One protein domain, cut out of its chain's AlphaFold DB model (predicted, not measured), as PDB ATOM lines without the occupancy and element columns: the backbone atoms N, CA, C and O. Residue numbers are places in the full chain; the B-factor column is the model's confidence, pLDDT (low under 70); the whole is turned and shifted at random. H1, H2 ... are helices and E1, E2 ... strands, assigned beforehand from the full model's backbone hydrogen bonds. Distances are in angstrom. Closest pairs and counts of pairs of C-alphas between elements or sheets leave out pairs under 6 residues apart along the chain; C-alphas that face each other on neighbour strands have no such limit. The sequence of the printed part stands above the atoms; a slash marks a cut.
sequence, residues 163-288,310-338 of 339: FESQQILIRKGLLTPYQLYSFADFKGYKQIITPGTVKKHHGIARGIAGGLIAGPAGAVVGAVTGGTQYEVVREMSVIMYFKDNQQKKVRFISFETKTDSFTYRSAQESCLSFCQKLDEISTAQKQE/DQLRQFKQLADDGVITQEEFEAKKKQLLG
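This is residues 163 to 288 and 310 to 338 of the 339 residues of an uncharacterized protein of Lactobacillus silagei JCM 19001 (UniProt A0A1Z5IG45). A long, twisted sheet of three strands, E3, E6 and E7, has one long helix, H1, over one face and running along its strands. A small hairpin, E1 and E2, sits at one end of the sheet with its tip, residues 172 to 177, sticking out; a second, E4 and E5, sits near Pro 195 of E3; and a helical hairpin, H2 and H3, lies away from this body. The printed part has 155 residues, with seven named strands followed by three named helices; the sheet's order is E3, E6, E7, antiparallel, and the class is mixed, helices and strands. The whole is loose, with a radius of gyration of the C-alphas of 19.5 A, and flat in outline, spanning 52 by 49 by 26 A.

In the sheet, E3 is residues 186 to 199, 41.6 A long, from C-alpha 186 at (18.834, 57.125, 38.362); E6 is residues 229 to 242, 40.1 A; E7 is residues 247 to 253, 18.3 A. H1 is residues 262 to 288, 39.9 A, ending at C-alpha 288 at (15.620, 65.633, 49.427). The short strands are E1, residues 167 to 170, E2, 179 to 182, E4, 211 to 214, and E5, 219 to 222. H2 is residues 310 to 320, 15.3 A, and H3 is residues 326 to 337, 16.4 A, ending at C-alpha 337 at (-6.547, 54.335, 55.791).

E6 is the inner strand, antiparallel to E3, with N 190 and O 239 2.8 A apart, within hydrogen-bond range. E6 and E7 form a hairpin, with N 240 and O 248 at 2.8 A. H1 is on the sheet at a height of 9.4 A, along the strands, at 23 degrees to E6 on the local plane; the closest C-alphas of E7 and H1, Phe 252 and Ala 267, are 5.4 A apart. E1 and E2 form a hairpin, with N 168 and O 181 at 2.8 A; E2 and E3 meet only through their link. In the hairpin E4 and E5, N 214 and O 219 are 2.7 A apart; the closest C-alphas of E3 and E4, Pro 195 and Gly 211, are 6.6 A apart. H2 and H3 touch, closest at the C-alphas of Ala 319 and Gln 326, 5.9 A, at a shallow tilt of 9 degrees, opposite ways; H1 is apart from both. Every O i to N i+4 pair is within hydrogen-bond range in H2 and H3, and 22 of 23 in H1.

The two C-alphas farthest apart, those of His 202 and Glu 288, are 58.7 A apart. Residues 289 to 309 are not printed, and C-alphas 288 and 310 are 25.2 A apart across this cut. The link from E3 to E4, 11 residues, is long. The mean pLDDT of the printed part is 84.3; residues 200 to 212, 216 to 217, 221 to 228 and 288 are under 70.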
ATOM      1  N   PHE A 163      24.083  53.993  49.912       92.31
ATOM      2  CA  PHE A 163      23.127  55.005  50.344       92.31
ATOM      3  C   PHE A 163      23.791  56.137  51.131       92.31
ATOM      4  O   PHE A 163      23.212  57.220  51.187       92.31
ATOM      5  N   GLU A 164      24.988  55.928  51.690       91.69
ATOM      6  CA  GLU A 164      25.737  56.975  52.388       91.69
ATOM      7  C   GLU A 164      26.326  57.963  51.381       91.69
ATOM      8  O   GLU A 164      26.096  59.169  51.478       91.69
ATOM      9  N   SER A 165      27.018  57.454  50.356       92.31
ATOM     10  CA  SER A 165      27.544  58.297  49.274       92.31
ATOM     11  C   SER A 165      26.517  58.617  48.179       92.31
ATOM     12  O   SER A 165      26.798  59.440  47.304       92.31
ATOM     13  N   GLN A 166      25.333  57.988  48.224       94.94
ATOM     14  CA  GLN A 166      24.264  58.079  47.218       94.94
ATOM     15  C   GLN A 166      24.746  57.778  45.796       94.94
ATOM     16  O   GLN A 166      24.485  58.508  44.826       94.94
ATOM     17  N   GLN A 167      25.487  56.682  45.665       95.94
ATOM     18  CA  GLN A 167      26.087  56.264  44.411       95.94
ATOM     19  C   GLN A 167      25.804  54.797  44.100       95.94
ATOM     20  O   GLN A 167      25.656  53.937  44.963       95.94
ATOM     21  N   ILE A 168      25.758  54.500  42.805       96.69
ATOM     22  CA  ILE A 168      25.652  53.150  42.267       96.69
ATOM     23  C   ILE A 168      26.933  52.863  41.489       96.69
ATOM     24  O   ILE A 168      27.180  53.445  40.427       96.69
ATOM     25  N   LEU A 169      27.737  51.927  41.986       96.62
ATOM     26  CA  LEU A 169      28.925  51.425  41.309       96.62
ATOM     27  C   LEU A 169      28.599  50.127  40.570       96.62
ATOM     28  O   LEU A 169      28.241  49.107  41.156       96.62
ATOM     29  N   ILE A 170      28.808  50.135  39.258       95.56
ATOM     30  CA  ILE A 170      28.846  48.931  38.433       95.56
ATOM     31  C   ILE A 170      30.304  48.535  38.263       95.56
ATOM     32  O   ILE A 170      31.059  49.170  37.523       95.56
ATOM     33  N   ARG A 171      30.698  47.459  38.940       93.88
ATOM     34  CA  ARG A 171      32.044  46.894  38.889       93.88
ATOM     35  C   ARG A 171      32.449  46.567  37.457       93.88
ATOM     36  O   ARG A 171      31.645  46.095  36.644       93.88
ATOM     37  N   LYS A 172      33.735  46.767  37.165       92.00
ATOM     38  CA  LYS A 172      34.317  46.417  35.867       92.00
ATOM     39  C   LYS A 172      34.083  44.938  35.534       92.00
ATOM     40  O   LYS A 172      34.057  44.061  36.398       92.00
ATOM     41  N   GLY A 173      33.888  44.662  34.252       88.25
ATOM     42  CA  GLY A 173      33.866  43.312  33.703       88.25
ATOM     43  C   GLY A 173      35.229  42.909  33.155       88.25
ATOM     44  O   GLY A 173      36.209  43.633  33.296       88.25
ATOM     45  N   LEU A 174      35.271  41.764  32.472       86.62
ATOM     46  CA  LEU A 174      36.493  41.290  31.820       86.62
ATOM     47  C   LEU A 174      36.969  42.259  30.722       86.62
ATOM     48  O   LEU A 174      38.165  42.480  30.571       86.62
ATOM     49  N   LEU A 175      36.022  42.850  29.982       87.25
ATOM     50  CA  LEU A 175      36.279  43.764  28.860       87.25
ATOM     51  C   LEU A 175      35.554  45.112  28.994       87.25
ATOM     52  O   LEU A 175      35.613  45.934  28.085       87.25
ATOM     53  N   THR A 176      34.846  45.349  30.099       87.38
ATOM     54  CA  THR A 176      34.040  46.563  30.295       87.38
ATOM     55  C   THR A 176      34.560  47.356  31.489       87.38
ATOM     56  O   THR A 176      34.727  46.760  32.557       87.38
ATOM     57  N   PRO A 177      34.797  48.676  31.359       91.88
ATOM     58  CA  PRO A 177      35.208  49.502  32.489       91.88
ATOM     59  C   PRO A 177      34.102  49.565  33.550       91.88
ATOM     60  O   PRO A 177      32.931  49.276  33.266       91.88
ATOM     61  N   TYR A 178      34.487  49.931  34.772       94.81
ATOM     62  CA  TYR A 178      33.519  50.233  35.820       94.81
ATOM     63  C   TYR A 178      32.732  51.493  35.453       94.81
ATOM     64  O   TYR A 178      33.202  52.323  34.672       94.81
ATOM     65  N   GLN A 179      31.530  51.622  35.998       94.56
ATOM     66  CA  GLN A 179      30.675  52.792  35.809       94.56
ATOM     67  C   GLN A 179      30.150  53.236  37.162       94.56
ATOM     68  O   GLN A 179      29.823  52.395  37.993       94.56
ATOM     69  N   LEU A 180      30.094  54.544  37.368       96.00
ATOM     70  CA  LEU A 180      29.642  55.158  38.604       96.00
ATOM     71  C   LEU A 180      28.495  56.102  38.262       96.00
ATOM     72  O   LEU A 180      28.644  56.940  37.373       96.00
ATOM     73  N   TYR A 181      27.375  55.936  38.948       96.19
ATOM     74  CA  TYR A 181      26.184  56.760  38.796       96.19
ATOM     75  C   TYR A 181      25.856  57.404  40.133       96.19
ATOM     76  O   TYR A 181      25.955  56.740  41.162       96.19
ATOM     77  N   SER A 182      25.441  58.667  40.123       95.81
ATOM     78  CA  SER A 182      24.783  59.254  41.291       95.81
ATOM     79  C   SER A 182      23.334  58.768  41.369       95.81
ATOM     80  O   SER A 182      22.746  58.396  40.348       95.81
ATOM     81  N   PHE A 183      22.722  58.819  42.550       95.56
ATOM     82  CA  PHE A 183      21.283  58.578  42.669       95.56
ATOM     83  C   PHE A 183      20.479  59.569  41.818       95.56
ATOM     84  O   PHE A 183      19.549  59.154  41.137       95.56
ATOM     85  N   ALA A 184      20.892  60.839  41.726       94.62
ATOM     86  CA  ALA A 184      20.252  61.855  40.874       94.62
ATOM     87  C   ALA A 184      20.153  61.455  39.383       94.62
ATOM     88  O   ALA A 184      19.214  61.847  38.670       94.62
ATOM     89  N   ASP A 185      21.108  60.652  38.907       95.44
ATOM     90  CA  ASP A 185      21.114  60.131  37.544       95.44
ATOM     91  C   ASP A 185      20.183  58.931  37.358       95.44
ATOM     92  O   ASP A 185      19.800  58.659  36.222       95.44
ATOM     93  N   PHE A 186      19.790  58.227  38.423       95.94
ATOM     94  CA  PHE A 186      18.834  57.125  38.362       95.94
ATOM     95  C   PHE A 186      17.426  57.647  38.042       95.94
ATOM     96  O   PHE A 186      16.958  58.632  38.612       95.94
ATOM     97  N   LYS A 187      16.758  57.014  37.072       95.31
ATOM     98  CA  LYS A 187      15.420  57.403  36.582       95.31
ATOM     99  C   LYS A 187      14.340  56.366  36.869       95.31
ATOM    100  O   LYS A 187      13.182  56.599  36.541       95.31
ATOM    101  N   GLY A 188      14.712  55.236  37.460       94.69
ATOM    102  CA  GLY A 188      13.822  54.117  37.732       94.69
ATOM    103  C   GLY A 188      14.254  52.849  37.006       94.69
ATOM    104  O   GLY A 188      15.333  52.765  36.412       94.69
ATOM    105  N   TYR A 189      13.405  51.831  37.059       95.88
ATOM    106  CA  TYR A 189      13.702  50.521  36.498       95.88
ATOM    107  C   TYR A 189      12.447  49.823  35.976       95.88
ATOM    108  O   TYR A 189      11.320  50.210  36.276       95.88
ATOM    109  N   LYS A 190      12.650  48.772  35.179       93.50
ATOM    110  CA  LYS A 190      11.591  47.881  34.701       93.50
ATOM    111  C   LYS A 190      11.990  46.425  34.886       93.50
ATOM    112  O   LYS A 190      13.066  46.012  34.448       93.50
ATOM    113  N   GLN A 191      11.094  45.637  35.470       92.38
ATOM    114  CA  GLN A 191      11.226  44.186  35.526       92.38
ATOM    115  C   GLN A 191      10.763  43.549  34.203       92.38
ATOM    116  O   GLN A 191       9.786  43.983  33.592       92.38
ATOM    117  N   ILE A 192      11.480  42.524  33.744       89.81
ATOM    118  CA  ILE A 192      11.190  41.742  32.541       89.81
ATOM    119  C   ILE A 192      11.129  40.271  32.932       89.81
ATOM    120  O   ILE A 192      12.120  39.728  33.426       89.81
ATOM    121  N   ILE A 193       9.989  39.631  32.671       88.81
ATOM    122  CA  ILE A 193       9.777  38.202  32.901       88.81
ATOM    123  C   ILE A 193       9.176  37.581  31.650       88.81
ATOM    124  O   ILE A 193       8.157  38.046  31.145       88.81
ATOM    125  N   THR A 194       9.814  36.520  31.166       88.00
ATOM    126  CA  THR A 194       9.386  35.797  29.966       88.00
ATOM    127  C   THR A 194       8.951  34.381  30.355       88.00
ATOM    128  O   THR A 194       9.813  33.495  30.454       88.00
ATOM    129  N   PRO A 195       7.646  34.149  30.598       85.88
ATOM    130  CA  PRO A 195       7.117  32.828  30.925       85.88
ATOM    131  C   PRO A 195       7.034  31.918  29.687       85.88
ATOM    132  O   PRO A 195       7.048  32.370  28.538       85.88
ATOM    133  N   GLY A 196       6.935  30.611  29.915       82.88
ATOM    134  CA  GLY A 196       6.726  29.603  28.881       82.88
ATOM    135  C   GLY A 196       6.376  28.231  29.457       82.88
ATOM    136  O   GLY A 196       6.347  28.045  30.672       82.88
ATOM    137  N   THR A 197       6.153  27.257  28.572       81.81
ATOM    138  CA  THR A 197       5.715  25.902  28.947       81.81
ATOM    139  C   THR A 197       6.428  24.852  28.098       81.81
ATOM    140  O   THR A 197       6.666  25.067  26.905       81.81
ATOM    141  N   VAL A 198       6.771  23.708  28.697       80.19
ATOM    142  CA  VAL A 198       7.516  22.616  28.045       80.19
ATOM    143  C   VAL A 198       6.848  21.262  28.294       80.19
ATOM    144  O   VAL A 198       6.410  20.977  29.406       80.19
ATOM    145  N   LYS A 199       6.774  20.407  27.260       77.81
ATOM    146  CA  LYS A 199       6.225  19.038  27.343       77.81
ATOM    147  C   LYS A 199       7.261  18.028  27.862       77.81
ATOM    148  O   LYS A 199       8.429  18.084  27.482       77.81
ATOM    149  N   LYS A 200       6.835  17.063  28.686       66.25
ATOM    150  CA  LYS A 200       7.663  15.929  29.132       66.25
ATOM    151  C   LYS A 200       7.753  14.882  28.005       66.25
ATOM    152  O   LYS A 200       6.741  14.306  27.632       66.25
ATOM    153  N   HIS A 201       8.974  14.631  27.519       56.72
ATOM    154  CA  HIS A 201       9.381  13.649  26.492       56.72
ATOM    155  C   HIS A 201       9.088  13.977  25.004       56.72
ATOM    156  O   HIS A 201       7.980  14.320  24.612       56.72
ATOM    157  N   HIS A 202      10.144  13.832  24.184       50.50
ATOM    158  CA  HIS A 202      10.234  13.688  22.713       50.50
ATOM    159  C   HIS A 202       9.440  14.603  21.752       50.50
ATOM    160  O   HIS A 202       9.506  14.394  20.546       50.50
ATOM    161  N   GLY A 203       8.765  15.657  22.204       50.50
ATOM    162  CA  GLY A 203       8.094  16.605  21.305       50.50
ATOM    163  C   GLY A 203       8.680  18.008  21.387       50.50
ATOM    164  O   GLY A 203       8.561  18.654  22.427       50.50
ATOM    165  N   ILE A 204       9.233  18.530  20.284       51.31
ATOM    166  CA  ILE A 204       9.433  19.977  20.113       51.31
ATOM    167  C   ILE A 204       8.040  20.612  20.043       51.31
ATOM    168  O   ILE A 204       7.451  20.752  18.978       51.31
ATOM    169  N   ALA A 205       7.490  20.976  21.192       47.31
ATOM    170  CA  ALA A 205       6.325  21.840  21.279       47.31
ATOM    171  C   ALA A 205       6.671  22.983  22.232       47.31
ATOM    172  O   ALA A 205       6.660  22.817  23.450       47.31
ATOM    173  N   ARG A 206       7.028  24.133  21.651       53.72
ATOM    174  CA  ARG A 206       7.284  25.394  22.354       53.72
ATOM    175  C   ARG A 206       6.025  26.252  22.245       53.72
ATOM    176  O   ARG A 206       5.887  27.011  21.295       53.72
ATOM    177  N   GLY A 207       5.103  26.087  23.189       58.75
ATOM    178  CA  GLY A 207       3.934  26.958  23.341       58.75
ATOM    179  C   GLY A 207       4.144  27.952  24.482       58.75
ATOM    180  O   GLY A 207       4.817  27.635  25.463       58.75
ATOM    181  N   ILE A 208       3.590  29.157  24.356       55.12
ATOM    182  CA  ILE A 208       3.378  30.064  25.490       55.12
ATOM    183  C   ILE A 208       2.006  29.677  26.050       55.12
ATOM    184  O   ILE A 208       0.992  30.045  25.466       55.12
ATOM    185  N   ALA A 209       1.966  28.862  27.107       52.47
ATOM    186  CA  ALA A 209       0.721  28.450  27.750       52.47
ATOM    187  C   ALA A 209       0.744  28.806  29.247       52.47
ATOM    188  O   ALA A 209       1.235  28.041  30.068       52.47
ATOM    189  N   GLY A 210       0.189  29.980  29.568       56.44
ATOM    190  CA  GLY A 210      -0.697  30.158  30.725       56.44
ATOM    191  C   GLY A 210      -0.137  30.147  32.151       56.44
ATOM    192  O   GLY A 210      -0.889  29.770  33.042       56.44
ATOM    193  N   GLY A 211       1.097  30.587  32.400       61.34
ATOM    194  CA  GLY A 211       1.502  30.947  33.766       61.34
ATOM    195  C   GLY A 211       0.997  32.349  34.124       61.34
ATOM    196  O   GLY A 211       1.303  33.301  33.399       61.34
ATOM    197  N   LEU A 212       0.228  32.495  35.208       68.12
ATOM    198  CA  LEU A 212      -0.177  33.810  35.716       68.12
ATOM    199  C   LEU A 212       1.015  34.465  36.414       68.12
ATOM    200  O   LEU A 212       1.666  33.836  37.245       68.12
ATOM    201  N   ILE A 213       1.298  35.729  36.093       75.69
ATOM    202  CA  ILE A 213       2.298  36.513  36.825       75.69
ATOM    203  C   ILE A 213       1.607  37.140  38.039       75.69
ATOM    204  O   ILE A 213       0.739  37.996  37.885       75.69
ATOM    205  N   ALA A 214       1.984  36.705  39.235       73.81
ATOM    206  CA  ALA A 214       1.444  37.136  40.510       73.81
ATOM    207  C   ALA A 214       2.486  37.914  41.332       73.81
ATOM    208  O   ALA A 214       3.648  37.520  41.464       73.81
ATOM    209  N   GLY A 215       2.035  39.005  41.947       71.50
ATOM    210  CA  GLY A 215       2.812  39.783  42.908       71.50
ATOM    211  C   GLY A 215       3.954  40.630  42.315       71.50
ATOM    212  O   GLY A 215       4.289  40.524  41.134       71.50
ATOM    213  N   PRO A 216       4.583  41.478  43.151       67.38
ATOM    214  CA  PRO A 216       5.564  42.479  42.715       67.38
ATOM    215  C   PRO A 216       6.911  41.883  42.283       67.38
ATOM    216  O   PRO A 216       7.635  42.492  41.508       67.38
ATOM    217  N   ALA A 217       7.245  40.674  42.750       67.69
ATOM    218  CA  ALA A 217       8.430  39.942  42.299       67.69
ATOM    219  C   ALA A 217       8.234  39.286  40.920       67.69
ATOM    220  O   ALA A 217       9.179  38.710  40.378       67.69
ATOM    221  N   GLY A 218       7.010  39.337  40.379       72.12
ATOM    222  CA  GLY A 218       6.621  38.688  39.137       72.12
ATOM    223  C   GLY A 218       6.695  37.159  39.219       72.12
ATOM    224  O   GLY A 218       7.228  36.484  38.333       72.12
ATOM    225  N   ALA A 219       6.172  36.608  40.315       79.12
ATOM    226  CA  ALA A 219       6.076  35.171  40.513       79.12
ATOM    227  C   ALA A 219       5.209  34.557  39.404       79.12
ATOM    228  O   ALA A 219       4.166  35.102  39.084       79.12
ATOM    229  N   VAL A 220       5.598  33.431  38.819       78.88
ATOM    230  CA  VAL A 220       4.797  32.716  37.825       78.88
ATOM    231  C   VAL A 220       4.119  31.567  38.552       78.88
ATOM    232  O   VAL A 220       4.787  30.639  39.010       78.88
ATOM    233  N   VAL A 221       2.801  31.673  38.705       66.25
ATOM    234  CA  VAL A 221       1.954  30.689  39.381       66.25
ATOM    235  C   VAL A 221       1.180  29.921  38.324       66.25
ATOM    236  O   VAL A 221       0.522  30.513  37.463       66.25
ATOM    237  N   GLY A 222       1.289  28.597  38.383       63.75
ATOM    238  CA  GLY A 222       0.826  27.772  37.287       63.75
ATOM    239  C   GLY A 222      -0.667  27.505  37.269       63.75
ATOM    240  O   GLY A 222      -1.243  27.099  38.276       63.75
ATOM    241  N   ALA A 223      -1.269  27.672  36.088       56.97
ATOM    242  CA  ALA A 223      -2.640  27.250  35.788       56.97
ATOM    243  C   ALA A 223      -2.689  25.901  35.040       56.97
ATOM    244  O   ALA A 223      -3.763  25.339  34.825       56.97
ATOM    245  N   VAL A 224      -1.538  25.350  34.630       61.00
ATOM    246  CA  VAL A 224      -1.476  24.082  33.883       61.00
ATOM    247  C   VAL A 224      -1.520  22.864  34.815       61.00
ATOM    248  O   VAL A 224      -0.506  22.313  35.240       61.00
ATOM    249  N   THR A 225      -2.728  22.393  35.117       51.44
ATOM    250  CA  THR A 225      -2.967  21.147  35.858       51.44
ATOM    251  C   THR A 225      -2.984  19.948  34.899       51.44
ATOM    252  O   THR A 225      -4.014  19.619  34.314       51.44
ATOM    253  N   GLY A 226      -1.846  19.283  34.691       56.19
ATOM    254  CA  GLY A 226      -1.798  18.054  33.885       56.19
ATOM    255  C   GLY A 226      -0.377  17.562  33.621       56.19
ATOM    256  O   GLY A 226       0.427  18.262  33.012       56.19
ATOM    257  N   GLY A 227      -0.057  16.342  34.067       61.72
ATOM    258  CA  GLY A 227       1.308  15.823  34.254       61.72
ATOM    259  C   GLY A 227       2.234  15.722  33.029       61.72
ATOM    260  O   GLY A 227       3.363  15.251  33.183       61.72
ATOM    261  N   THR A 228       1.805  16.167  31.847       68.31
ATOM    262  CA  THR A 228       2.551  16.116  30.578       68.31
ATOM    263  C   THR A 228       3.278  17.420  30.239       68.31
ATOM    264  O   THR A 228       4.094  17.421  29.317       68.31
ATOM    265  N   GLN A 229       3.038  18.515  30.972       77.31
ATOM    266  CA  GLN A 229       3.682  19.821  30.778       77.31
ATOM    267  C   GLN A 229       4.210  20.398  32.098       77.31
ATOM    268  O   GLN A 229       3.762  20.005  33.173       77.31
ATOM    269  N   TYR A 230       5.193  21.293  32.021       79.25
ATOM    270  CA  TYR A 230       5.654  22.100  33.151       79.25
ATOM    271  C   TYR A 230       5.958  23.531  32.708       79.25
ATOM    272  O   TYR A 230       6.307  23.776  31.549       79.25
ATOM    273  N   GLU A 231       5.818  24.466  33.641       85.12
ATOM    274  CA  GLU A 231       6.076  25.883  33.410       85.12
ATOM    275  C   GLU A 231       7.535  26.241  33.638       85.12
ATOM    276  O   GLU A 231       8.236  25.681  34.487       85.12
ATOM    277  N   VAL A 232       7.987  27.203  32.848       87.44
ATOM    278  CA  VAL A 232       9.352  27.696  32.859       87.44
ATOM    279  C   VAL A 232       9.370  29.211  32.750       87.44
ATOM    280  O   VAL A 232       8.531  29.822  32.094       87.44
ATOM    281  N   VAL A 233      10.397  29.817  33.325       89.69
ATOM    282  CA  VAL A 233      10.821  31.176  33.008       89.69
ATOM    283  C   VAL A 233      12.080  31.090  32.163       89.69
ATOM    284  O   VAL A 233      13.045  30.419  32.523       89.69
ATOM    285  N   ARG A 234      12.060  31.749  31.005       89.44
ATOM    286  CA  ARG A 234      13.209  31.824  30.089       89.44
ATOM    287  C   ARG A 234      14.100  33.020  30.383       89.44
ATOM    288  O   ARG A 234      15.293  32.991  30.097       89.44
ATOM    289  N   GLU A 235      13.511  34.068  30.944       91.75
ATOM    290  CA  GLU A 235      14.211  35.282  31.323       91.75
ATOM    291  C   GLU A 235      13.548  35.924  32.537       91.75
ATOM    292  O   GLU A 235      12.331  36.089  32.561       91.75
ATOM    293  N   MET A 236      14.369  36.316  33.509       93.44
ATOM    294  CA  MET A 236      14.007  37.211  34.606       93.44
ATOM    295  C   MET A 236      15.116  38.249  34.707       93.44
ATOM    296  O   MET A 236      16.280  37.904  34.932       93.44
ATOM    297  N   SER A 237      14.787  39.511  34.458       95.31
ATOM    298  CA  SER A 237      15.755  40.605  34.424       95.31
ATOM    299  C   SER A 237      15.174  41.900  34.971       95.31
ATOM    300  O   SER A 237      13.976  42.136  34.872       95.31
ATOM    301  N   VAL A 238      16.043  42.778  35.457       95.50
ATOM    302  CA  VAL A 238      15.718  44.174  35.769       95.50
ATOM    303  C   VAL A 238      16.535  45.073  34.853       95.50
ATOM    304  O   VAL A 238      17.743  44.888  34.710       95.50
ATOM    305  N   ILE A 239      15.882  46.031  34.200       96.62
ATOM    306  CA  ILE A 239      16.532  47.075  33.408       96.62
ATOM    307  C   ILE A 239      16.459  48.369  34.208       96.62
ATOM    308  O   ILE A 239      15.376  48.905  34.399       96.62
ATOM    309  N   MET A 240      17.607  48.853  34.670       96.81
ATOM    310  CA  MET A 240      17.756  50.166  35.295       96.81
ATOM    311  C   MET A 240      17.935  51.230  34.215       96.81
ATOM    312  O   MET A 240      18.704  51.011  33.272       96.81
ATOM    313  N   TYR A 241      17.274  52.369  34.381       96.56
ATOM    314  CA  TYR A 241      17.367  53.530  33.504       96.56
ATOM    315  C   TYR A 241      18.067  54.674  34.228       96.56
ATOM    316  O   TYR A 241      17.771  54.980  35.382       96.56
ATOM    317  N   PHE A 242      18.989  55.314  33.524       96.19
ATOM    318  CA  PHE A 242      19.761  56.447  34.002       96.19
ATOM    319  C   PHE A 242      19.616  57.626  33.037       96.19
ATOM    320  O   PHE A 242      19.054  57.504  31.942       96.19
ATOM    321  N   LYS A 243      20.150  58.778  33.440       94.25
ATOM    322  CA  LYS A 243      20.294  59.970  32.605       94.25
ATOM    323  C   LYS A 243      20.960  59.645  31.255       94.25
ATOM    324  O   LYS A 243      21.674  58.652  31.106       94.25
ATOM    325  N   ASP A 244      20.680  60.479  30.255       93.12
ATOM    326  CA  ASP A 244      21.187  60.355  28.881       93.12
ATOM    327  C   ASP A 244      20.815  59.023  28.206       93.12
ATOM    328  O   ASP A 244      21.557  58.490  27.382       93.12
ATOM    329  N   ASN A 245      19.648  58.472  28.569       89.81
ATOM    330  CA  ASN A 245      19.125  57.194  28.073       89.81
ATOM    331  C   ASN A 245      20.075  56.005  28.298       89.81
ATOM    332  O   ASN A 245      20.002  54.992  27.594       89.81
ATOM    333  N   GLN A 246      20.973  56.098  29.280       93.69
ATOM    334  CA  GLN A 246      21.811  54.969  29.648       93.69
ATOM    335  C   GLN A 246      20.968  53.912  30.362       93.69
ATOM    336  O   GLN A 246      20.164  54.216  31.237       93.69
ATOM    337  N   GLN A 247      21.170  52.643  30.008       95.50
ATOM    338  CA  GLN A 247      20.441  51.529  30.610       95.50
ATOM    339  C   GLN A 247      21.365  50.390  31.022       95.50
ATOM    340  O   GLN A 247      22.405  50.148  30.391       95.50
ATOM    341  N   LYS A 248      20.975  49.667  32.076       94.75
ATOM    342  CA  LYS A 248      21.726  48.527  32.614       94.75
ATOM    343  C   LYS A 248      20.805  47.370  32.933       94.75
ATOM    344  O   LYS A 248      19.933  47.473  33.785       94.75
ATOM    345  N   LYS A 249      21.039  46.253  32.247       94.94
ATOM    346  CA  LYS A 249      20.270  45.023  32.414       94.94
ATOM    347  C   LYS A 249      20.967  44.077  33.380       94.94
ATOM    348  O   LYS A 249      22.071  43.603  33.108       94.94
ATOM    349  N   VAL A 250      20.279  43.769  34.465       94.81
ATOM    350  CA  VAL A 250      20.644  42.781  35.474       94.81
ATOM    351  C   VAL A 250      19.849  41.518  35.192       94.81
ATOM    352  O   VAL A 250      18.628  41.582  35.087       94.81
ATOM    353  N   ARG A 251      20.528  40.382  35.023       94.88
ATOM    354  CA  ARG A 251      19.879  39.095  34.741       94.88
ATOM    355  C   ARG A 251      19.896  38.225  35.992       94.88
ATOM    356  O   ARG A 251      20.964  38.018  36.559       94.88
ATOM    357  N   PHE A 252      18.730  37.705  36.354       94.62
ATOM    358  CA  PHE A 252      18.520  36.744  37.441       94.62
ATOM    359  C   PHE A 252      18.321  35.337  36.871       94.62
ATOM    360  O   PHE A 252      18.896  34.375  37.366       94.62
ATOM    361  N   ILE A 253      17.576  35.238  35.764       94.00
ATOM    362  CA  ILE A 253      17.416  34.020  34.960       94.00
ATOM    363  C   ILE A 253      17.721  34.367  33.505       94.00
ATOM    364  O   ILE A 253      17.188  35.343  32.971       94.00
ATOM    365  N   SER A 254      18.575  33.571  32.861       92.50
ATOM    366  CA  SER A 254      18.967  33.743  31.451       92.50
ATOM    367  C   SER A 254      18.834  32.470  30.613       92.50
ATOM    368  O   SER A 254      19.306  32.430  29.478       92.50
ATOM    369  N   PHE A 255      18.260  31.416  31.186       90.69
ATOM    370  CA  PHE A 255      18.023  30.131  30.542       90.69
ATOM    371  C   PHE A 255      16.718  29.540  31.071       90.69
ATOM    372  O   PHE A 255      16.220  29.944  32.121       90.69
ATOM    373  N   GLU A 256      16.163  28.584  30.334       90.81
ATOM    374  CA  GLU A 256      14.914  27.919  30.693       90.81
ATOM    375  C   GLU A 256      14.994  27.291  32.092       90.81
ATOM    376  O   GLU A 256      15.769  26.367  32.331       90.81
ATOM    377  N   THR A 257      14.203  27.820  33.022       91.25
ATOM    378  CA  THR A 257      14.231  27.452  34.440       91.25
ATOM    379  C   THR A 257      12.821  27.127  34.900       91.25
ATOM    380  O   THR A 257      11.922  27.943  34.724       91.25
ATOM    381  N   LYS A 258      12.610  25.950  35.495       89.38
ATOM    382  CA  LYS A 258      11.280  25.541  35.971       89.38
ATOM    383  C   LYS A 258      10.795  26.432  37.110       89.38
ATOM    384  O   LYS A 258      11.576  26.717  38.018       89.38
ATOM    385  N   THR A 259       9.524  26.819  37.092       88.50
ATOM    386  CA  THR A 259       8.920  27.696  38.115       88.50
ATOM    387  C   THR A 259       8.806  27.030  39.492       88.50
ATOM    388  O   THR A 259       8.764  27.703  40.515       88.50
ATOM    389  N   ASP A 260       8.844  25.701  39.559       85.81
ATOM    390  CA  ASP A 260       8.862  24.936  40.811       85.81
ATOM    391  C   ASP A 260      10.278  24.700  41.374       85.81
ATOM    392  O   ASP A 260      10.428  24.164  42.475       85.81
ATOM    393  N   SER A 261      11.325  25.110  40.648       89.94
ATOM    394  CA  SER A 261      12.715  24.852  41.028       89.94
ATOM    395  C   SER A 261      13.231  25.792  42.120       89.94
ATOM    396  O   SER A 261      12.855  26.961  42.209       89.94
ATOM    397  N   PHE A 262      14.189  25.302  42.911       92.75
ATOM    398  CA  PHE A 262      14.923  26.120  43.881       92.75
ATOM    399  C   PHE A 262      15.629  27.320  43.226       92.75
ATOM    400  O   PHE A 262      15.618  28.421  43.776       92.75
ATOM    401  N   THR A 263      16.190  27.125  42.025       92.81
ATOM    402  CA  THR A 263      16.837  28.185  41.239       92.81
ATOM    403  C   THR A 263      15.870  29.324  40.937       92.81
ATOM    404  O   THR A 263      16.229  30.487  41.101       92.81
ATOM    405  N   TYR A 264      14.639  28.999  40.535       92.44
ATOM    406  CA  TYR A 264      13.612  30.001  40.276       92.44
ATOM    407  C   TYR A 264      13.248  30.790  41.537       92.44
ATOM    408  O   TYR A 264      13.275  32.017  41.508       92.44
ATOM    409  N   ARG A 265      12.982  30.098  42.652       91.25
ATOM    410  CA  ARG A 265      12.627  30.741  43.931       91.25
ATOM    411  C   ARG A 265      13.735  31.676  44.425       91.25
ATOM    412  O   ARG A 265      13.469  32.835  44.719       91.25
ATOM    413  N   SER A 266      14.983  31.208  44.393       92.38
ATOM    414  CA  SER A 266      16.154  32.012  44.781       92.38
ATOM    415  C   SER A 266      16.329  33.247  43.888       92.38
ATOM    416  O   SER A 266      16.655  34.335  44.364       92.38
ATOM    417  N   ALA A 267      16.107  33.092  42.577       93.19
ATOM    418  CA  ALA A 267      16.170  34.197  41.626       93.19
ATOM    419  C   ALA A 267      15.042  35.216  41.850       93.19
ATOM    420  O   ALA A 267      15.299  36.415  41.781       93.19
ATOM    421  N   GLN A 268      13.827  34.754  42.157       92.25
ATOM    422  CA  GLN A 268      12.683  35.604  42.482       92.25
ATOM    423  C   GLN A 268      12.937  36.425  43.754       92.25
ATOM    424  O   GLN A 268      12.737  37.637  43.740       92.25
ATOM    425  N   GLU A 269      13.422  35.795  44.827       91.75
ATOM    426  CA  GLU A 269      13.785  36.477  46.080       91.75
ATOM    427  C   GLU A 269      14.886  37.517  45.855       91.75
ATOM    428  O   GLU A 269      14.760  38.669  46.272       91.75
ATOM    429  N   SER A 270      15.934  37.141  45.118       93.62
ATOM    430  CA  SER A 270      17.018  38.057  44.750       93.62
ATOM    431  C   SER A 270      16.509  39.240  43.923       93.62
ATOM    432  O   SER A 270      16.930  40.373  44.137       93.62
ATOM    433  N   CYS A 271      15.600  38.989  42.975       93.81
ATOM    434  CA  CYS A 271      15.013  40.024  42.130       93.81
ATOM    435  C   CYS A 271      14.156  40.990  42.946       93.81
ATOM    436  O   CYS A 271      14.305  42.197  42.790       93.81
ATOM    437  N   LEU A 272      13.335  40.473  43.862       92.31
ATOM    438  CA  LEU A 272      12.536  41.291  44.768       92.31
ATOM    439  C   LEU A 272      13.416  42.169  45.663       92.31
ATOM    440  O   LEU A 272      13.205  43.376  45.715       92.31
ATOM    441  N   SER A 273      14.420  41.580  46.318       92.94
ATOM    442  CA  SER A 273      15.359  42.319  47.171       92.94
ATOM    443  C   SER A 273      16.094  43.412  46.389       92.94
ATOM    444  O   SER A 273      16.257  44.528  46.879       92.94
ATOM    445  N   PHE A 274      16.486  43.123  45.146       95.19
ATOM    446  CA  PHE A 274      17.111  44.108  44.270       95.19
ATOM    447  C   PHE A 274      16.159  45.263  43.924       95.19
ATOM    448  O   PHE A 274      16.543  46.422  44.045       95.19
ATOM    449  N   CYS A 275      14.917  44.962  43.530       94.12
ATOM    450  CA  CYS A 275      13.894  45.970  43.241       94.12
ATOM    451  C   CYS A 275      13.603  46.857  44.461       94.12
ATOM    452  O   CYS A 275      13.596  48.074  44.322       94.12
ATOM    453  N   GLN A 276      13.486  46.274  45.660       94.06
ATOM    454  CA  GLN A 276      13.297  47.025  46.908       94.06
ATOM    455  C   GLN A 276      14.416  48.043  47.136       94.06
ATOM    456  O   GLN A 276      14.152  49.202  47.444       94.06
ATOM    457  N   LYS A 277      15.672  47.649  46.902       95.56
ATOM    458  CA  LYS A 277      16.809  48.571  47.007       95.56
ATOM    459  C   LYS A 277      16.756  49.691  45.969       95.56
ATOM    460  O   LYS A 277      17.165  50.804  46.268       95.56
ATOM    461  N   LEU A 278      16.226  49.445  44.773       95.12
ATOM    462  CA  LEU A 278      16.008  50.498  43.774       95.12
ATOM    463  C   LEU A 278      14.823  51.422  44.122       95.12
ATOM    464  O   LEU A 278      14.858  52.616  43.810       95.12
ATOM    465  N   ASP A 279      13.791  50.899  44.782       94.31
ATOM    466  CA  ASP A 279      12.677  51.699  45.303       94.31
ATOM    467  C   ASP A 279      13.142  52.622  46.444       94.31
ATOM    468  O   ASP A 279      12.728  53.783  46.510       94.31
ATOM    469  N   GLU A 280      14.057  52.149  47.300       94.62
ATOM    470  CA  GLU A 280      14.701  52.959  48.347       94.62
ATOM    471  C   GLU A 280      15.437  54.168  47.747       94.62
ATOM    472  O   GLU A 280      15.286  55.278  48.253       94.62
ATOM    473  N   ILE A 281      16.146  53.998  46.621       94.31
ATOM    474  CA  ILE A 281      16.789  55.112  45.897       94.31
ATOM    475  C   ILE A 281      15.740  56.136  45.463       94.31
ATOM    476  O   ILE A 281      15.870  57.328  45.737       94.31
ATOM    477  N   SER A 282      14.667  55.662  44.827       90.06
ATOM    478  CA  SER A 282      13.588  56.525  44.334       90.06
ATOM    479  C   SER A 282      12.888  57.281  45.472       90.06
ATOM    480  O   SER A 282      12.383  58.384  45.268       90.06
ATOM    481  N   THR A 283      12.850  56.694  46.669       90.12
ATOM    482  CA  THR A 283      12.272  57.297  47.876       90.12
ATOM    483  C   THR A 283      13.208  58.337  48.490       90.12
ATOM    484  O   THR A 283      12.758  59.443  48.791       90.12
ATOM    485  N   ALA A 284      14.504  58.032  48.606       85.50
ATOM    486  CA  ALA A 284      15.517  58.965  49.103       85.50
ATOM    487  C   ALA A 284      15.546  60.263  48.277       85.50
ATOM    488  O   ALA A 284      15.573  61.359  48.830       85.50
ATOM    489  N   GLN A 285      15.406  60.150  46.952       82.31
ATOM    490  CA  GLN A 285      15.362  61.309  46.054       82.31
ATOM    491  C   GLN A 285      14.141  62.219  46.261       82.31
ATOM    492  O   GLN A 285      14.233  63.423  46.026       82.31
ATOM    493  N   LYS A 286      12.992  61.672  46.676       79.50
ATOM    494  CA  LYS A 286      11.784  62.473  46.947       79.50
ATOM    495  C   LYS A 286      11.924  63.270  48.244       79.50
ATOM    496  O   LYS A 286      11.532  64.430  48.286       79.50
ATOM    497  N   GLN A 287      12.542  62.681  49.266       71.06
ATOM    498  CA  GLN A 287      12.741  63.333  50.565       71.06
ATOM    499  C   GLN A 287      13.671  64.552  50.463       71.06
ATOM    500  O   GLN A 287      13.404  65.587  51.066       71.06
ATOM    501  N   GLU A 288      14.718  64.490  49.640       65.50
ATOM    502  CA  GLU A 288      15.620  65.633  49.427       65.50
ATOM    503  C   GLU A 288      14.963  66.798  48.675       65.50
ATOM    504  O   GLU A 288      15.312  67.958  48.900       65.50
ATOM    505  N   ASP A 310      -6.881  56.317  44.605       78.81
ATOM    506  CA  ASP A 310      -6.675  55.546  43.379       78.81
ATOM    507  C   ASP A 310      -6.372  54.073  43.681       78.81
ATOM    508  O   ASP A 310      -6.955  53.182  43.057       78.81
ATOM    509  N   GLN A 311      -5.566  53.792  44.709       78.56
ATOM    510  CA  GLN A 311      -5.331  52.427  45.186       78.56
ATOM    511  C   GLN A 311      -6.622  51.780  45.707       78.56
ATOM    512  O   GLN A 311      -6.938  50.649  45.342       78.56
ATOM    513  N   LEU A 312      -7.434  52.497  46.492       88.69
ATOM    514  CA  LEU A 312      -8.724  51.987  46.972       88.69
ATOM    515  C   LEU A 312      -9.711  51.700  45.832       88.69
ATOM    516  O   LEU A 312     -10.468  50.732  45.921       88.69
ATOM    517  N   ARG A 313      -9.698  52.499  44.756       87.75
ATOM    518  CA  ARG A 313     -10.505  52.239  43.551       87.75
ATOM    519  C   ARG A 313     -10.059  50.964  42.837       87.75
ATOM    520  O   ARG A 313     -10.915  50.159  42.486       87.75
ATOM    521  N   GLN A 314      -8.751  50.753  42.681       83.19
ATOM    522  CA  GLN A 314      -8.206  49.541  42.057       83.19
ATOM    523  C   GLN A 314      -8.517  48.286  42.878       83.19
ATOM    524  O   GLN A 314      -8.993  47.295  42.333       83.19
ATOM    525  N   PHE A 315      -8.326  48.337  44.198       83.75
ATOM    526  CA  PHE A 315      -8.649  47.213  45.077       83.75
ATOM    527  C   PHE A 315     -10.150  46.909  45.114       83.75
ATOM    528  O   PHE A 315     -10.528  45.742  45.158       83.75
ATOM    529  N   LYS A 316     -11.013  47.931  45.043       90.19
ATOM    530  CA  LYS A 316     -12.463  47.722  44.955       90.19
ATOM    531  C   LYS A 316     -12.850  47.043  43.646       90.19
ATOM    532  O   LYS A 316     -13.649  46.118  43.664       90.19
ATOM    533  N   GLN A 317     -12.247  47.459  42.536       87.88
ATOM    534  CA  GLN A 317     -12.497  46.844  41.240       87.88
ATOM    535  C   GLN A 317     -12.104  45.360  41.234       87.88
ATOM    536  O   GLN A 317     -12.857  44.537  40.736       87.88
ATOM    537  N   LEU A 318     -10.988  44.994  41.873       79.00
ATOM    538  CA  LEU A 318     -10.592  43.590  42.026       79.00
ATOM    539  C   LEU A 318     -11.576  42.772  42.877       79.00
ATOM    540  O   LEU A 318     -11.750  41.583  42.620       79.00
ATOM    541  N   ALA A 319     -12.208  43.384  43.882       85.88
ATOM    542  CA  ALA A 319     -13.244  42.728  44.680       85.88
ATOM    543  C   ALA A 319     -14.546  42.561  43.881       85.88
ATOM    544  O   ALA A 319     -15.130  41.479  43.869       85.88
ATOM    545  N   ASP A 320     -14.955  43.608  43.159       87.44
ATOM    546  CA  ASP A 320     -16.141  43.607  42.296       87.44
ATOM    547  C   ASP A 320     -15.987  42.603  41.129       87.44
ATOM    548  O   ASP A 320     -16.947  41.928  40.756       87.44
ATOM    549  N   ASP A 321     -14.766  42.438  40.611       85.62
ATOM    550  CA  ASP A 321     -14.409  41.455  39.579       85.62
ATOM    551  C   ASP A 321     -14.233  40.025  40.142       85.62
ATOM    552  O   ASP A 321     -13.936  39.089  39.395       85.62
ATOM    553  N   GLY A 322     -14.403  39.827  41.457       75.94
ATOM    554  CA  GLY A 322     -14.293  38.527  42.129       75.94
ATOM    555  C   GLY A 322     -12.870  37.961  42.204       75.94
ATOM    556  O   GLY A 322     -12.694  36.767  42.447       75.94
ATOM    557  N   VAL A 323     -11.854  38.798  41.972       85.31
ATOM    558  CA  VAL A 323     -10.429  38.430  42.022       85.31
ATOM    559  C   VAL A 323      -9.931  38.330  43.466       85.31
ATOM    560  O   VAL A 323      -9.062  37.508  43.753       85.31
ATOM    561  N   ILE A 324     -10.485  39.146  44.366       82.88
ATOM    562  CA  ILE A 324     -10.266  39.078  45.819       82.88
ATOM    563  C   ILE A 324     -11.609  39.008  46.543       82.88
ATOM    564  O   ILE A 324     -12.633  39.426  45.999       82.88
ATOM    565  N   THR A 325     -11.620  38.500  47.775       81.62
ATOM    566  CA  THR A 325     -12.850  38.486  48.575       81.62
ATOM    567  C   THR A 325     -13.156  39.863  49.166       81.62
ATOM    568  O   THR A 325     -12.283  40.727  49.307       81.62
ATOM    569  N   GLN A 326     -14.416  40.080  49.549       85.12
ATOM    570  CA  GLN A 326     -14.839  41.334  50.171       85.12
ATOM    571  C   GLN A 326     -14.099  41.577  51.500       85.12
ATOM    572  O   GLN A 326     -13.748  42.712  51.825       85.12
ATOM    573  N   GLU A 327     -13.795  40.512  52.240       86.31
ATOM    574  CA  GLU A 327     -13.044  40.568  53.494       86.31
ATOM    575  C   GLU A 327     -11.574  40.970  53.273       86.31
ATOM    576  O   GLU A 327     -11.016  41.747  54.054       86.31
ATOM    577  N   GLU A 328     -10.950  40.497  52.190       77.94
ATOM    578  CA  GLU A 328      -9.581  40.865  51.802       77.94
ATOM    579  C   GLU A 328      -9.487  42.335  51.378       77.94
ATOM    580  O   GLU A 328      -8.546  43.045  51.758       77.94
ATOM    581  N   PHE A 329     -10.499  42.822  50.654       92.00
ATOM    582  CA  PHE A 329     -10.631  44.238  50.324       92.00
ATOM    583  C   PHE A 329     -10.752  45.105  51.582       92.00
ATOM    584  O   PHE A 329     -10.051  46.111  51.716       92.00
ATOM    585  N   GLU A 330     -11.605  44.720  52.532       88.75
ATOM    586  CA  GLU A 330     -11.806  45.486  53.764       88.75
ATOM    587  C   GLU A 330     -10.564  45.516  54.658       88.75
ATOM    588  O   GLU A 330     -10.236  46.571  55.213       88.75
ATOM    589  N   ALA A 331      -9.830  44.404  54.754       87.25
ATOM    590  CA  ALA A 331      -8.561  44.350  55.472       87.25
ATOM    591  C   ALA A 331      -7.530  45.317  54.864       87.25
ATOM    592  O   ALA A 331      -6.878  46.073  55.592       87.25
ATOM    593  N   LYS A 332      -7.427  45.371  53.527       82.12
ATOM    594  CA  LYS A 332      -6.537  46.330  52.856       82.12
ATOM    595  C   LYS A 332      -7.007  47.770  52.936       82.12
ATOM    596  O   LYS A 332      -6.171  48.654  53.107       82.12
ATOM    597  N   LYS A 333      -8.314  48.020  52.888       86.38
ATOM    598  CA  LYS A 333      -8.884  49.358  53.061       86.38
ATOM    599  C   LYS A 333      -8.543  49.947  54.430       86.38
ATOM    600  O   LYS A 333      -8.144  51.105  54.500       86.38
ATOM    601  N   LYS A 334      -8.658  49.155  55.498       87.00
ATOM    602  CA  LYS A 334      -8.271  49.559  56.859       87.00
ATOM    603  C   LYS A 334      -6.780  49.879  56.958       87.00
ATOM    604  O   LYS A 334      -6.408  50.947  57.429       87.00
ATOM    605  N   GLN A 335      -5.938  49.021  56.379       76.38
ATOM    606  CA  GLN A 335      -4.491  49.237  56.344       76.38
ATOM    607  C   GLN A 335      -4.086  50.504  55.571       76.38
ATOM    608  O   GLN A 335      -3.208  51.231  56.023       76.38
ATOM    609  N   LEU A 336      -4.714  50.777  54.422       79.06
ATOM    610  CA  LEU A 336      -4.436  51.962  53.599       79.06
ATOM    611  C   LEU A 336      -4.942  53.266  54.234       79.06
ATOM    612  O   LEU A 336      -4.382  54.327  53.973       79.06
ATOM    613  N   LEU A 337      -5.986  53.192  55.064       80.38
ATOM    614  CA  LEU A 337      -6.547  54.335  55.791       80.38
ATOM    615  C   LEU A 337      -5.968  54.504  57.207       80.38
ATOM    616  O   LEU A 337      -6.270  55.503  57.855       80.38
ATOM    617  N   GLY A 338      -5.141  53.563  57.675       75.38
ATOM    618  CA  GLY A 338      -4.524  53.602  59.002       75.38
ATOM    619  C   GLY A 338      -5.515  53.461  60.164       75.38
ATOM    620  O   GLY A 338      -5.281  54.058  61.214       75.38
TER     621      GLY A 338